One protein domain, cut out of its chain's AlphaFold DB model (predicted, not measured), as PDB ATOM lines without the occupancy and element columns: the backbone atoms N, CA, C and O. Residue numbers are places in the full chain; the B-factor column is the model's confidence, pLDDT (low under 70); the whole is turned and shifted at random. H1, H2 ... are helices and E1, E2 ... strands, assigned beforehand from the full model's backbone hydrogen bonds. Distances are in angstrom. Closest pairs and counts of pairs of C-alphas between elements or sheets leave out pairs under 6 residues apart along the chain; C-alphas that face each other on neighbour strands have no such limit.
ATOM      1  N   ASP A 114     120.686 157.941 145.296       61.91
ATOM      2  CA  ASP A 114     120.455 158.070 143.859       61.91
ATOM      3  C   ASP A 114     121.657 158.804 143.252       61.91
ATOM      4  O   ASP A 114     121.902 159.978 143.560       61.91
ATOM      5  N   THR A 115     122.407 158.115 142.390       63.75
ATOM      6  CA  THR A 115     123.581 158.658 141.690       63.75
ATOM      7  C   THR A 115     123.263 159.980 140.986       63.75
ATOM      8  O   THR A 115     124.122 160.852 140.869       63.75
ATOM      9  N   SER A 116     122.015 160.190 140.567       70.69
ATOM     10  CA  SER A 116     121.558 161.438 139.945       70.69
ATOM     11  C   SER A 116     121.659 162.640 140.881       70.69
ATOM     12  O   SER A 116     122.001 163.744 140.451       70.69
ATOM     13  N   SER A 117     121.358 162.447 142.163       73.81
ATOM     14  CA  SER A 117     121.378 163.522 143.151       73.81
ATOM     15  C   SER A 117     122.812 163.866 143.555       73.81
ATOM     16  O   SER A 117     123.170 165.037 143.643       73.81
ATOM     17  N   LEU A 118     123.661 162.848 143.669       75.94
ATOM     18  CA  LEU A 118     125.089 162.992 143.925       75.94
ATOM     19  C   LEU A 118     125.811 163.739 142.793       75.94
ATOM     20  O   LEU A 118     126.553 164.689 143.052       75.94
ATOM     21  N   LYS A 119     125.504 163.398 141.535       83.88
ATOM     22  CA  LYS A 119     125.984 164.127 140.351       83.88
ATOM     23  C   LYS A 119     125.642 165.614 140.445       83.88
ATOM     24  O   LYS A 119     126.540 166.451 140.422       83.88
ATOM     25  N   ARG A 120     124.368 165.953 140.669       84.06
ATOM     26  CA  ARG A 120     123.915 167.354 140.773       84.06
ATOM     27  C   ARG A 120     124.583 168.117 141.915       84.06
ATOM     28  O   ARG A 120     124.964 169.272 141.730       84.06
ATOM     29  N   THR A 121     124.728 167.495 143.083       84.00
ATOM     30  CA  THR A 121     125.382 168.128 144.235       84.00
ATOM     31  C   THR A 121     126.853 168.399 143.946       84.00
ATOM     32  O   THR A 121     127.305 169.521 144.172       84.00
ATOM     33  N   SER A 122     127.577 167.434 143.367       86.75
ATOM     34  CA  SER A 122     128.983 167.623 142.984       86.75
ATOM     35  C   SER A 122     129.161 168.748 141.958       86.75
ATOM     36  O   SER A 122     130.013 169.617 142.128       86.75
ATOM     37  N   GLU A 123     128.296 168.814 140.945       90.88
ATOM     38  CA  GLU A 123     128.307 169.870 139.929       90.88
ATOM     39  C   GLU A 123     128.017 171.253 140.529       90.88
ATOM     40  O   GLU A 123     128.634 172.252 140.149       90.88
ATOM     41  N   SER A 124     127.091 171.324 141.489       89.12
ATOM     42  CA  SER A 124     126.774 172.554 142.220       89.12
ATOM     43  C   SER A 124     127.946 173.017 143.091       89.12
ATOM     44  O   SER A 124     128.322 174.193 143.049       89.12
ATOM     45  N   ALA A 125     128.570 172.093 143.826       88.38
ATOM     46  CA  ALA A 125     129.753 172.360 144.640       88.38
ATOM     47  C   ALA A 125     130.920 172.865 143.779       88.38
ATOM     48  O   ALA A 125     131.508 173.905 144.077       88.38
ATOM     49  N   ALA A 126     131.189 172.208 142.650       90.62
ATOM     50  CA  ALA A 126     132.254 172.601 141.735       90.62
ATOM     51  C   ALA A 126     132.018 174.007 141.149       90.62
ATOM     52  O   ALA A 126     132.933 174.833 141.116       90.62
ATOM     53  N   LYS A 127     130.774 174.345 140.774       91.25
ATOM     54  CA  LYS A 127     130.407 175.719 140.375       91.25
ATOM     55  C   LYS A 127     130.674 176.732 141.483       91.25
ATOM     56  O   LYS A 127     131.143 177.833 141.195       91.25
ATOM     57  N   LYS A 128     130.353 176.390 142.732       88.94
ATOM     58  CA  LYS A 128     130.572 177.276 143.879       88.94
ATOM     59  C   LYS A 128     132.065 177.525 144.104       88.94
ATOM     60  O   LYS A 128     132.453 178.684 144.191       88.94
ATOM     61  N   ILE A 129     132.908 176.492 144.039       88.44
ATOM     62  CA  ILE A 129     134.375 176.631 144.115       88.44
ATOM     63  C   ILE A 129     134.913 177.557 143.021       88.44
ATOM     64  O   ILE A 129     135.656 178.493 143.314       88.44
ATOM     65  N   MET A 130     134.500 177.340 141.767       88.06
ATOM     66  CA  MET A 130     134.913 178.181 140.636       88.06
ATOM     67  C   MET A 130     134.558 179.661 140.843       88.06
ATOM     68  O   MET A 130     135.297 180.539 140.399       88.06
ATOM     69  N   LYS A 131     133.441 179.953 141.519       87.56
ATOM     70  CA  LYS A 131     133.022 181.326 141.825       87.56
ATOM     71  C   LYS A 131     133.750 181.923 143.028       87.56
ATOM     72  O   LYS A 131     134.147 183.082 142.971       87.56
ATOM     73  N   GLU A 132     133.905 181.162 144.106       82.44
ATOM     74  CA  GLU A 132     134.404 181.663 145.394       82.44
ATOM     75  C   GLU A 132     135.921 181.833 145.429       82.44
ATOM     76  O   GLU A 132     136.422 182.749 146.077       82.44
ATOM     77  N   LYS A 133     136.671 180.998 144.705       77.88
ATOM     78  CA  LYS A 133     138.141 181.025 144.721       77.88
ATOM     79  C   LYS A 133     138.760 182.001 143.719       77.88
ATOM     80  O   LYS A 133     139.903 181.814 143.317       77.88
ATOM     81  N   ALA A 134     137.999 183.010 143.287       63.41
ATOM     82  CA  ALA A 134     138.424 184.024 142.317       63.41
ATOM     83  C   ALA A 134     139.037 183.448 141.020       63.41
ATOM     84  O   ALA A 134     139.836 184.102 140.355       63.41
ATOM     85  N   LEU A 135     138.654 182.224 140.640       75.94
ATOM     86  CA  LEU A 135     139.140 181.579 139.416       75.94
ATOM     87  C   LEU A 135     138.548 182.206 138.152       75.94
ATOM     88  O   LEU A 135     139.105 182.085 137.064       75.94
ATOM     89  N   LEU A 136     137.393 182.849 138.298       81.88
ATOM     90  CA  LEU A 136     136.713 183.570 137.238       81.88
ATOM     91  C   LEU A 136     136.861 185.066 137.496       81.88
ATOM     92  O   LEU A 136     136.547 185.539 138.585       81.88
ATOM     93  N   TYR A 137     137.275 185.813 136.473       78.56
ATOM     94  CA  TYR A 137     137.416 187.271 136.553       78.56
ATOM     95  C   TYR A 137     136.082 187.976 136.850       78.56
ATOM     96  O   TYR A 137     136.043 188.913 137.641       78.56
ATOM     97  N   SER A 138     134.981 187.503 136.252       81.88
ATOM     98  CA  SER A 138     133.613 187.901 136.613       81.88
ATOM     99  C   SER A 138     132.765 186.651 136.885       81.88
ATOM    100  O   SER A 138     132.215 186.062 135.949       81.88
ATOM    101  N   PRO A 139     132.661 186.206 138.152       80.31
ATOM    102  CA  PRO A 139     131.912 185.003 138.527       80.31
ATOM    103  C   PRO A 139     130.400 185.103 138.284       80.31
ATOM    104  O   PRO A 139     129.738 184.089 138.051       80.31
ATOM    105  N   ASN A 140     129.848 186.317 138.363       82.81
ATOM    106  CA  ASN A 140     128.413 186.570 138.217       82.81
ATOM    107  C   ASN A 140     127.977 186.637 136.750       82.81
ATOM    108  O   ASN A 140     126.861 186.229 136.440       82.81
ATOM    109  N   ASP A 141     128.874 187.056 135.854       83.31
ATOM    110  CA  ASP A 141     128.628 187.097 134.406       83.31
ATOM    111  C   ASP A 141     129.129 185.830 133.691       83.31
ATOM    112  O   ASP A 141     129.216 185.785 132.462       83.31
ATOM    113  N   ALA A 142     129.511 184.798 134.448       88.69
ATOM    114  CA  ALA A 142     130.052 183.568 133.897       88.69
ATOM    115  C   ALA A 142     128.995 182.797 133.086       88.69
ATOM    116  O   ALA A 142     127.903 182.495 133.572       88.69
ATOM    117  N   GLN A 143     129.355 182.428 131.859       92.00
ATOM    118  CA  GLN A 143     128.547 181.608 130.961       92.00
ATOM    119  C   GLN A 143     129.006 180.155 131.059       92.00
ATOM    120  O   GLN A 143     130.117 179.816 130.653       92.00
ATOM    121  N   TRP A 144     128.149 179.303 131.617       93.12
ATOM    122  CA  TRP A 144     128.414 177.878 131.801       93.12
ATOM    123  C   TRP A 144     127.971 177.121 130.551       93.12
ATOM    124  O   TRP A 144     126.772 177.000 130.305       93.12
ATOM    125  N   HIS A 145     128.930 176.640 129.765       94.19
ATOM    126  CA  HIS A 145     128.654 175.871 128.547       94.19
ATOM    127  C   HIS A 145     128.424 174.404 128.871       94.19
ATOM    128  O   HIS A 145     127.511 173.782 128.337       94.19
ATOM    129  N   GLU A 146     129.233 173.872 129.781       94.50
ATOM    130  CA  GLU A 146     129.105 172.514 130.277       94.50
ATOM    131  C   GLU A 146     129.534 172.469 131.738       94.50
ATOM    132  O   GLU A 146     130.560 173.027 132.118       94.50
ATOM    133  N   VAL A 147     128.743 171.797 132.564       94.19
ATOM    134  CA  VAL A 147     129.188 171.326 133.871       94.19
ATOM    135  C   VAL A 147     128.697 169.907 133.970       94.19
ATOM    136  O   VAL A 147     127.490 169.681 133.906       94.19
ATOM    137  N   SER A 148     129.628 168.970 134.023       92.88
ATOM    138  CA  SER A 148     129.279 167.570 133.930       92.88
ATOM    139  C   SER A 148     130.136 166.732 134.855       92.88
ATOM    140  O   SER A 148     131.368 166.780 134.850       92.88
ATOM    141  N   TYR A 149     129.455 165.932 135.659       91.50
ATOM    142  CA  TYR A 149     130.086 164.889 136.440       91.50
ATOM    143  C   TYR A 149     130.897 163.936 135.541       91.50
ATOM    144  O   TYR A 149     130.457 163.563 134.439       91.50
ATOM    145  N   VAL A 150     132.081 163.553 136.023       92.06
ATOM    146  CA  VAL A 150     132.997 162.625 135.349       92.06
ATOM    147  C   VAL A 150     132.991 161.290 136.082       92.06
ATOM    148  O   VAL A 150     132.513 160.297 135.541       92.06
ATOM    149  N   GLU A 151     133.478 161.277 137.322       88.94
ATOM    150  CA  GLU A 151     133.671 160.064 138.118       88.94
ATOM    151  C   GLU A 151     133.825 160.386 139.612       88.94
ATOM    152  O   GLU A 151     133.974 161.546 140.010       88.94
ATOM    153  N   HIS A 152     133.767 159.353 140.454       88.00
ATOM    154  CA  HIS A 152     133.985 159.458 141.892       88.00
ATOM    155  C   HIS A 152     134.728 158.242 142.432       88.00
ATOM    156  O   HIS A 152     134.614 157.147 141.879       88.00
ATOM    157  N   ASN A 153     135.450 158.456 143.524       84.00
ATOM    158  CA  ASN A 153     136.114 157.422 144.293       84.00
ATOM    159  C   ASN A 153     136.277 157.913 145.733       84.00
ATOM    160  O   ASN A 153     136.632 159.070 145.923       84.00
ATOM    161  N   LEU A 154     136.021 157.062 146.733       81.06
ATOM    162  CA  LEU A 154     136.315 157.356 148.148       81.06
ATOM    163  C   LEU A 154     135.821 158.740 148.631       81.06
ATOM    164  O   LEU A 154     136.582 159.499 149.218       81.06
ATOM    165  N   GLY A 155     134.580 159.131 148.313       78.56
ATOM    166  CA  GLY A 155     134.043 160.442 148.727       78.56
ATOM    167  C   GLY A 155     134.628 161.658 147.988       78.56
ATOM    168  O   GLY A 155     134.274 162.795 148.300       78.56
ATOM    169  N   LYS A 156     135.465 161.434 146.969       85.56
ATOM    170  CA  LYS A 156     136.045 162.450 146.084       85.56
ATOM    171  C   LYS A 156     135.401 162.358 144.707       85.56
ATOM    172  O   LYS A 156     135.239 161.279 144.136       85.56
ATOM    173  N   TYR A 157     135.035 163.498 144.143       88.06
ATOM    174  CA  TYR A 157     134.224 163.603 142.937       88.06
ATOM    175  C   TYR A 157     134.880 164.571 141.966       88.06
ATOM    176  O   TYR A 157     135.204 165.703 142.326       88.06
ATOM    177  N   ILE A 158     135.039 164.137 140.720       92.31
ATOM    178  CA  ILE A 158     135.627 164.950 139.659       92.31
ATOM    179  C   ILE A 158     134.512 165.457 138.754       92.31
ATOM    180  O   ILE A 158     133.694 164.694 138.230       92.31
ATOM    181  N   VAL A 159     134.501 166.770 138.557       95.06
ATOM    182  CA  VAL A 159     133.554 167.473 137.696       95.06
ATOM    183  C   VAL A 159     134.326 168.200 136.608       95.06
ATOM    184  O   VAL A 159     135.285 168.918 136.888       95.06
ATOM    185  N   PHE A 160     133.884 168.041 135.367       96.31
ATOM    186  CA  PHE A 160     134.357 168.834 134.244       96.31
ATOM    187  C   PHE A 160     133.532 170.115 134.130       96.31
ATOM    188  O   PHE A 160     132.301 170.091 134.210       96.31
ATOM    189  N   ILE A 161     134.210 171.238 133.930       96.25
ATOM    190  CA  ILE A 161     133.611 172.560 133.792       96.25
ATOM    191  C   ILE A 161     134.156 173.221 132.536       96.25
ATOM    192  O   ILE A 161     135.349 173.475 132.440       96.25
ATOM    193  N   ASP A 162     133.263 173.592 131.628       95.94
ATOM    194  CA  ASP A 162     133.523 174.498 130.518       95.94
ATOM    195  C   ASP A 162     132.774 175.810 130.760       95.94
ATOM    196  O   ASP A 162     131.536 175.866 130.777       95.94
ATOM    197  N   VAL A 163     133.534 176.878 130.976       94.44
ATOM    198  CA  VAL A 163     133.003 178.170 131.394       94.44
ATOM    199  C   VAL A 163     133.697 179.306 130.662       94.44
ATOM    200  O   VAL A 163     134.914 179.328 130.487       94.44
ATOM    201  N   SER A 164     132.911 180.288 130.233       92.81
ATOM    202  CA  SER A 164     133.428 181.571 129.763       92.81
ATOM    203  C   SER A 164     133.198 182.647 130.808       92.81
ATOM    204  O   SER A 164     132.076 182.824 131.273       92.81
ATOM    205  N   SER A 165     134.243 183.394 131.156       91.31
ATOM    206  CA  SER A 165     134.127 184.554 132.043       91.31
ATOM    207  C   SER A 165     134.760 185.783 131.410       91.31
ATOM    208  O   SER A 165     135.678 185.685 130.593       91.31
ATOM    209  N   LYS A 166     134.220 186.951 131.747       89.75
ATOM    210  CA  LYS A 166     134.688 188.233 131.229       89.75
ATOM    211  C   LYS A 166     135.973 188.632 131.954       89.75
ATOM    212  O   LYS A 166     135.951 188.762 133.173       89.75
ATOM    213  N   ASN A 167     137.071 188.807 131.224       86.06
ATOM    214  CA  ASN A 167     138.342 189.280 131.776       86.06
ATOM    215  C   ASN A 167     138.309 190.793 132.079       86.06
ATOM    216  O   ASN A 167     137.327 191.479 131.783       86.06
ATOM    217  N   ALA A 168     139.408 191.329 132.619       84.44
ATOM    218  CA  ALA A 168     139.534 192.752 132.961       84.44
ATOM    219  C   ALA A 168     139.329 193.715 131.768       84.44
ATOM    220  O   ALA A 168     138.899 194.847 131.960       84.44
ATOM    221  N   PHE A 169     139.569 193.262 130.533       87.31
ATOM    222  CA  PHE A 169     139.371 194.044 129.301       87.31
ATOM    223  C   PHE A 169     137.949 193.951 128.742       87.31
ATOM    224  O   PHE A 169     137.628 194.512 127.697       87.31
ATOM    225  N   GLY A 170     137.082 193.205 129.416       85.06
ATOM    226  CA  GLY A 170     135.703 193.029 129.025       85.06
ATOM    227  C   GLY A 170     135.450 191.983 127.940       85.06
ATOM    228  O   GLY A 170     134.342 191.925 127.405       85.06
ATOM    229  N   VAL A 171     136.435 191.134 127.649       88.06
ATOM    230  CA  VAL A 171     136.336 190.042 126.673       88.06
ATOM    231  C   VAL A 171     136.006 188.737 127.391       88.06
ATOM    232  O   VAL A 171     136.580 188.439 128.437       88.06
ATOM    233  N   TYR A 172     135.099 187.937 126.825       88.50
ATOM    234  CA  TYR A 172     134.834 186.590 127.326       88.50
ATOM    235  C   TYR A 172     135.975 185.648 126.947       88.50
ATOM    236  O   TYR A 172     136.233 185.418 125.766       88.50
ATOM    237  N   VAL A 173     136.625 185.080 127.957       89.62
ATOM    238  CA  VAL A 173     137.640 184.038 127.805       89.62
ATOM    239  C   VAL A 173     137.013 182.717 128.221       89.62
ATOM    240  O   VAL A 173     136.508 182.592 129.339       89.62
ATOM    241  N   ARG A 174     137.017 181.748 127.303       92.25
ATOM    242  CA  ARG A 174     136.562 180.381 127.560       92.25
ATOM    243  C   ARG A 174     137.705 179.580 128.157       92.25
ATOM    244  O   ARG A 174     138.819 179.633 127.653       92.25
ATOM    245  N   SER A 175     137.405 178.847 129.213       91.31
ATOM    246  CA  SER A 175     138.356 178.028 129.948       91.31
ATOM    247  C   SER A 175     137.670 176.740 130.379       91.31
ATOM    248  O   SER A 175     136.452 176.715 130.584       91.31
ATOM    249  N   LYS A 176     138.446 175.672 130.484       95.00
ATOM    250  CA  LYS A 176     137.951 174.327 130.747       95.00
ATOM    251  C   LYS A 176     138.771 173.711 131.862       95.00
ATOM    252  O   LYS A 176     139.991 173.821 131.851       95.00
ATOM    253  N   HIS A 177     138.109 173.088 132.827       94.88
ATOM    254  CA  HIS A 177     138.755 172.636 134.053       94.88
ATOM    255  C   HIS A 177     138.172 171.318 134.523       94.88
ATOM    256  O   HIS A 177     136.964 171.101 134.427       94.88
ATOM    257  N   PHE A 178     139.017 170.491 135.122       95.81
ATOM    258  CA  PHE A 178     138.565 169.532 136.114       95.81
ATOM    259  C   PHE A 178     138.607 170.183 137.492       95.81
ATOM    260  O   PHE A 178     139.542 170.917 137.820       95.81
ATOM    261  N   VAL A 179     137.584 169.910 138.291       94.25
ATOM    262  CA  VAL A 179     137.485 170.339 139.685       94.25
ATOM    263  C   VAL A 179     137.215 169.115 140.541       94.25
ATOM    264  O   VAL A 179     136.308 168.337 140.234       94.25
ATOM    265  N   CYS A 180     137.996 168.958 141.606       91.88
ATOM    266  CA  CYS A 180     137.796 167.910 142.595       91.88
ATOM    267  C   CYS A 180     137.024 168.487 143.781       91.88
ATOM    268  O   CYS A 180     137.424 169.491 144.374       91.88
ATOM    269  N   VAL A 181     135.903 167.855 144.107       89.56
ATOM    270  CA  VAL A 181     135.100 168.155 145.291       89.56
ATOM    271  C   VAL A 181     135.024 166.922 146.163       89.56
ATOM    272  O   VAL A 181     135.001 165.800 145.665       89.56
ATOM    273  N   GLU A 182     134.960 167.132 147.461       85.69
ATOM    274  CA  GLU A 182     134.945 166.069 148.449       85.69
ATOM    275  C   GLU A 182     133.741 166.244 149.357       85.69
ATOM    276  O   GLU A 182     133.370 167.360 149.727       85.69
ATOM    277  N   PHE A 183     133.075 165.150 149.685       77.12
ATOM    278  CA  PHE A 183     132.009 165.177 150.670       77.12
ATOM    279  C   PHE A 183     131.874 163.820 151.335       77.12
ATOM    280  O   PHE A 183     131.759 162.793 150.663       77.12
ATOM    281  N   GLN A 184     131.821 163.854 152.664       67.69
ATOM    282  CA  GLN A 184     131.398 162.714 153.457       67.69
ATOM    283  C   GLN A 184     129.873 162.587 153.426       67.69
ATOM    284  O   GLN A 184     129.135 163.558 153.223       67.69
ATOM    285  N   GLU A 185     129.386 161.363 153.619       59.50
ATOM    286  CA  GLU A 185     127.971 161.013 153.495       59.50
ATOM    287  C   GLU A 185     127.058 161.867 154.401       59.50
ATOM    288  O   GLU A 185     125.946 162.252 154.023       59.50
ATOM    289  N   GLU A 186     127.539 162.221 155.591       61.22
ATOM    290  CA  GLU A 186     126.807 163.045 156.555       61.22
ATOM    291  C   GLU A 186     126.636 164.499 156.096       61.22
ATOM    292  O   GLU A 186     125.623 165.145 156.394       61.22
ATOM    293  N   ASP A 187     127.593 165.004 155.324       62.19
ATOM    294  CA  ASP A 187     127.653 166.392 154.872       62.19
ATOM    295  C   ASP A 187     126.897 166.614 153.565       62.19
ATOM    296  O   ASP A 187     126.375 167.707 153.322       62.19
ATOM    297  N   TYR A 188     126.687 165.542 152.796       58.22
ATOM    298  CA  TYR A 188     125.777 165.529 151.655       58.22
ATOM    299  C   TYR A 188     124.366 166.011 152.033       58.22
ATOM    300  O   TYR A 188     123.777 166.839 151.333       58.22
ATOM    301  N   LYS A 189     123.828 165.562 153.178       58.34
ATOM    302  CA  LYS A 189     122.498 165.987 153.663       58.34
ATOM    303  C   LYS A 189     122.467 167.437 154.134       58.34
ATOM    304  O   LYS A 189     121.415 168.069 154.091       58.34
ATOM    305  N   LYS A 190     123.611 167.956 154.575       62.94
ATOM    306  CA  LYS A 190     123.780 169.345 155.012       62.94
ATOM    307  C   LYS A 190     124.131 170.277 153.846       62.94
ATOM    308  O   LYS A 190     124.213 171.485 154.044       62.94
ATOM    309  N   GLY A 191     124.367 169.739 152.644       56.50
ATOM    310  CA  GLY A 191     124.846 170.503 151.488       56.50
ATOM    311  C   GLY A 191     126.235 171.112 151.703       56.50
ATOM    312  O   GLY A 191     126.562 172.132 151.093       56.50
ATOM    313  N   THR A 192     127.029 170.528 152.603       66.00
ATOM    314  CA  THR A 192     128.381 170.995 152.930       66.00
ATOM    315  C   THR A 192     129.376 170.162 152.126       66.00
ATOM    316  O   THR A 192     129.198 168.957 151.979       66.00
ATOM    317  N   PHE A 193     130.375 170.809 151.532       72.00
ATOM    318  CA  PHE A 193     131.382 170.151 150.703       72.00
ATOM    319  C   PHE A 193     132.764 170.685 151.056       72.00
ATOM    320  O   PHE A 193     132.926 171.857 151.410       72.00
ATOM    321  N   TYR A 194     133.749 169.817 150.901       77.75
ATOM    322  CA  TYR A 194     135.160 170.082 151.094       77.75
ATOM    323  C   TYR A 194     135.874 170.070 149.746       77.75
ATOM    324  O   TYR A 194     135.340 169.668 148.709       77.75
ATOM    325  N   HIS A 195     137.079 170.611 149.751       77.25
ATOM    326  CA  HIS A 195     138.006 170.548 148.636       77.25
ATOM    327  C   HIS A 195     139.408 170.754 149.187       77.25
ATOM    328  O   HIS A 195     139.591 171.500 150.153       77.25
ATOM    329  N   ASN A 196     140.400 170.156 148.534       75.00
ATOM    330  CA  ASN A 196     141.791 170.445 148.835       75.00
ATOM    331  C   ASN A 196     142.080 171.919 148.488       75.00
ATOM    332  O   ASN A 196     142.007 172.284 147.315       75.00
ATOM    333  N   PRO A 197     142.422 172.790 149.452       74.94
ATOM    334  CA  PRO A 197     142.613 174.215 149.184       74.94
ATOM    335  C   PRO A 197     143.795 174.502 148.250       74.94
ATOM    336  O   PRO A 197     143.821 175.564 147.633       74.94
ATOM    337  N   ASN A 198     144.740 173.565 148.128       72.75
ATOM    338  CA  ASN A 198     145.953 173.729 147.334       72.75
ATOM    339  C   ASN A 198     145.805 173.177 145.911       72.75
ATOM    340  O   ASN A 198     146.397 173.725 144.987       72.75
ATOM    341  N   PHE A 199     144.996 172.128 145.723       79.31
ATOM    342  CA  PHE A 199     144.954 171.375 144.464       79.31
ATOM    343  C   PHE A 199     143.540 171.020 143.984       79.31
ATOM    344  O   PHE A 199     143.292 169.957 143.438       79.31
ATOM    345  N   TYR A 200     142.574 171.917 144.142       81.19
ATOM    346  CA  TYR A 200     141.171 171.657 143.792       81.19
ATOM    347  C   TYR A 200     140.842 171.737 142.289       81.19
ATOM    348  O   TYR A 200     139.703 171.457 141.906       81.19
ATOM    349  N   ARG A 201     141.782 172.161 141.431       90.56
ATOM    350  CA  ARG A 201     141.533 172.448 140.008       90.56
ATOM    351  C   ARG A 201     142.742 172.123 139.136       90.56
ATOM    352  O   ARG A 201     143.851 172.532 139.455       90.56
ATOM    353  N   VAL A 202     142.474 171.566 137.956       93.56
ATOM    354  CA  VAL A 202     143.431 171.473 136.841       93.56
ATOM    355  C   VAL A 202     142.761 171.962 135.554       93.56
ATOM    356  O   VAL A 202     141.590 171.670 135.314       93.56
ATOM    357  N   GLU A 203     143.472 172.747 134.743       93.31
ATOM    358  CA  GLU A 203     142.996 173.158 133.415       93.31
ATOM    359  C   GLU A 203     143.054 171.977 132.437       93.31
ATOM    360  O   GLU A 203     143.972 171.165 132.498       93.31
ATOM    361  N   ALA A 204     142.055 171.859 131.569       94.12
ATOM    362  CA  ALA A 204     141.877 170.713 130.683       94.12
ATOM    363  C   ALA A 204     141.466 171.167 129.283       94.12
ATOM    364  O   ALA A 204     140.717 172.129 129.134       94.12
ATOM    365  N   ASP A 205     141.839 170.425 128.246       92.25
ATOM    366  CA  ASP A 205     141.415 170.752 126.877       92.25
ATOM    367  C   ASP A 205     139.987 170.277 126.574       92.25
ATOM    368  O   ASP A 205     139.267 170.842 125.736       92.25
ATOM    369  N   SER A 206     139.542 169.218 127.251       93.44
ATOM    370  CA  SER A 206     138.217 168.623 127.077       93.44
ATOM    371  C   SER A 206     137.837 167.726 128.252       93.44
ATOM    372  O   SER A 206     138.676 167.370 129.074       93.44
ATOM    373  N   LYS A 207     136.577 167.276 128.275       92.06
ATOM    374  CA  LYS A 207     136.091 166.288 129.245       92.06
ATOM    375  C   LYS A 207     136.853 164.951 129.206       92.06
ATOM    376  O   LYS A 207     136.863 164.235 130.198       92.06
ATOM    377  N   ASN A 208     137.492 164.629 128.081       93.06
ATOM    378  CA  ASN A 208     138.222 163.375 127.878       93.06
ATOM    379  C   ASN A 208     139.748 163.567 127.960       93.06
ATOM    380  O   ASN A 208     140.505 162.742 127.451       93.06
ATOM    381  N   ASP A 209     140.209 164.681 128.530       93.94
ATOM    382  CA  ASP A 209     141.632 164.955 128.704       93.94
ATOM    383  C   ASP A 209     142.220 164.085 129.825       93.94
ATOM    384  O   ASP A 209     142.174 164.419 131.011       93.94
ATOM    385  N   ASN A 210     142.776 162.940 129.431       94.44
ATOM    386  CA  ASN A 210     143.346 161.963 130.354       94.44
ATOM    387  C   ASN A 210     144.543 162.506 131.147       94.44
ATOM    388  O   ASN A 210     144.778 162.054 132.270       94.44
ATOM    389  N   ASN A 211     145.301 163.456 130.591       94.50
ATOM    390  CA  ASN A 211     146.476 164.004 131.263       94.50
ATOM    391  C   ASN A 211     146.040 164.891 132.428       94.50
ATOM    392  O   ASN A 211     146.455 164.663 133.565       94.50
ATOM    393  N   ALA A 212     145.140 165.840 132.165       93.19
ATOM    394  CA  ALA A 212     144.582 166.703 133.202       93.19
ATOM    395  C   ALA A 212     143.814 165.899 134.266       93.19
ATOM    396  O   ALA A 212     143.918 166.182 135.461       93.19
ATOM    397  N   LEU A 213     143.106 164.844 133.847       92.75
ATOM    398  CA  LEU A 213     142.403 163.939 134.755       92.75
ATOM    399  C   LEU A 213     143.361 163.149 135.662       92.75
ATOM    400  O   LEU A 213     143.074 162.938 136.836       92.75
ATOM    401  N   THR A 214     144.511 162.723 135.141       93.19
ATOM    402  CA  THR A 214     145.532 162.027 135.938       93.19
ATOM    403  C   THR A 214     146.163 162.965 136.966       93.19
ATOM    404  O   THR A 214     146.328 162.577 138.120       93.19
ATOM    405  N   LEU A 215     146.460 164.207 136.572       92.50
ATOM    406  CA  LEU A 215     147.042 165.217 137.461       92.50
ATOM    407  C   LEU A 215     146.110 165.545 138.626       92.50
ATOM    408  O   LEU A 215     146.507 165.414 139.780       92.50
ATOM    409  N   ILE A 216     144.843 165.864 138.345       92.38
ATOM    410  CA  ILE A 216     143.908 166.214 139.420       92.38
ATOM    411  C   ILE A 216     143.685 165.046 140.388       92.38
ATOM    412  O   ILE A 216     143.499 165.267 141.583       92.38
ATOM    413  N   LYS A 217     143.747 163.799 139.908       91.62
ATOM    414  CA  LYS A 217     143.673 162.614 140.771       91.62
ATOM    415  C   LYS A 217     144.892 162.477 141.676       91.62
ATOM    416  O   LYS A 217     144.730 162.167 142.858       91.62
ATOM    417  N   ALA A 218     146.085 162.677 141.122       89.00
ATOM    418  CA  ALA A 218     147.332 162.593 141.869       89.00
ATOM    419  C   ALA A 218     147.383 163.658 142.973       89.00
ATOM    420  O   ALA A 218     147.660 163.329 144.123       89.00
ATOM    421  N   ASP A 219     147.011 164.898 142.651       88.38
ATOM    422  CA  ASP A 219     147.120 166.019 143.590       88.38
ATOM    423  C   ASP A 219     146.055 166.002 144.707       88.38
ATOM    424  O   ASP A 219     146.197 166.679 145.727       88.38
ATOM    425  N   ASN A 220     144.975 165.232 144.531       85.81
ATOM    426  CA  ASN A 220     143.882 165.111 145.505       85.81
ATOM    427  C   ASN A 220     143.849 163.766 146.227       85.81
ATOM    428  O   ASN A 220     142.827 163.445 146.834       85.81
ATOM    429  N   SER A 221     144.919 162.964 146.165       86.44
ATOM    430  CA  SER A 221     144.959 161.680 146.882       86.44
ATOM    431  C   SER A 221     143.722 160.821 146.560       86.44
ATOM    432  O   SER A 221     143.090 160.216 147.426       86.44
TER     433      SER A 221
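This is residues 114 to 221 of the 232 residues of an uncharacterized protein of Thermoanaerobacterales bacterium (UniProt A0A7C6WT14). A twisted sheet of three long strands, E1, E2 and E3, curls round one long helix, H1, while the shorter helix H3 covers the opposite face; this makes three layers, helices on both faces of a sheet. The short strand E4 adds one edge to the sheet beside E3, and the very short helix H2 lies off the sheet. The printed part has 108 residues, with three named helices and four named strands in the order H1 E1 E2 E3 H2 E4 H3; the sheet's order is E1 E2 E3 E4, antiparallel throughout, and the class is mixed, helices and strands. The whole is compact, with a radius of gyration of the C-alphas of 13.5 A and spans of 43 by 30 by 25 A.

Look first at H1, residues 115 to 132, which is on the sheet of E1, residues 143 to 153, E2, residues 156 to 166, E3, residues 172 to 182, and E4, residues 201 to 203. The closest C-alphas of H1 and E1 are those of Lys 119 and Tyr 149, 5.7 A apart; for H1 and E3 they are those of Ala 126 and Val 179, 6.1 A. E1, E2 and E3 form a meander, each strand the antiparallel neighbour of the one before, and E1 with E2 and E2 with E3 are hairpins. Find N 148 and O 160 at 2.9 A between E1 and E2, N 161 and O 177 at 2.8 A between E2 and E3, and N 178 and O 202 at 2.8 A between E3 and E4. E2 bends by 55 degrees at residue 162, and E3 by 55 degrees at residue 176. H2, residues 185 to 188, is not on the sheet; it is close to H1 but not clearly touching, the closest C-alphas being those of Thr 121 and Tyr 188, 7.9 A apart. H3, residues 210 to 219, is on the opposite face from H1, at a height over the sheet of 8.0 A. It lies over E3, slantwise to the strands at 41 degrees on the local plane, and its closest C-alphas with E4 are those of Ile 216 and Val 202, 5.9 A apart. H1 and H3 are apart. In H1 and H3 every O i to N i+4 pair is within hydrogen-bond range; H2 is too short for such a pair.

Find C-alpha 115 at (123.581, 158.658, 141.690); from there H1 runs 25.7 A to Glu 132. E1 begins at C-alpha 143, (128.547, 181.608, 130.961), and is 28.6 A long, E2 29.8 A and E3 29.5 A. After H2 and the three residues of E4, H3 runs 14.3 A to C-alpha 219 at (147.120, 166.019, 143.590).

The two C-alphas farthest apart are those of Asp 114 and Phe 169, 43.2 A. The printed part has no cut, and the link from H2 to E4, residues 189 to 200, is long. Mean pLDDT of the printed part is 84.8; look for values under 70 at residues 114 to 115, 134 and 184 to 192.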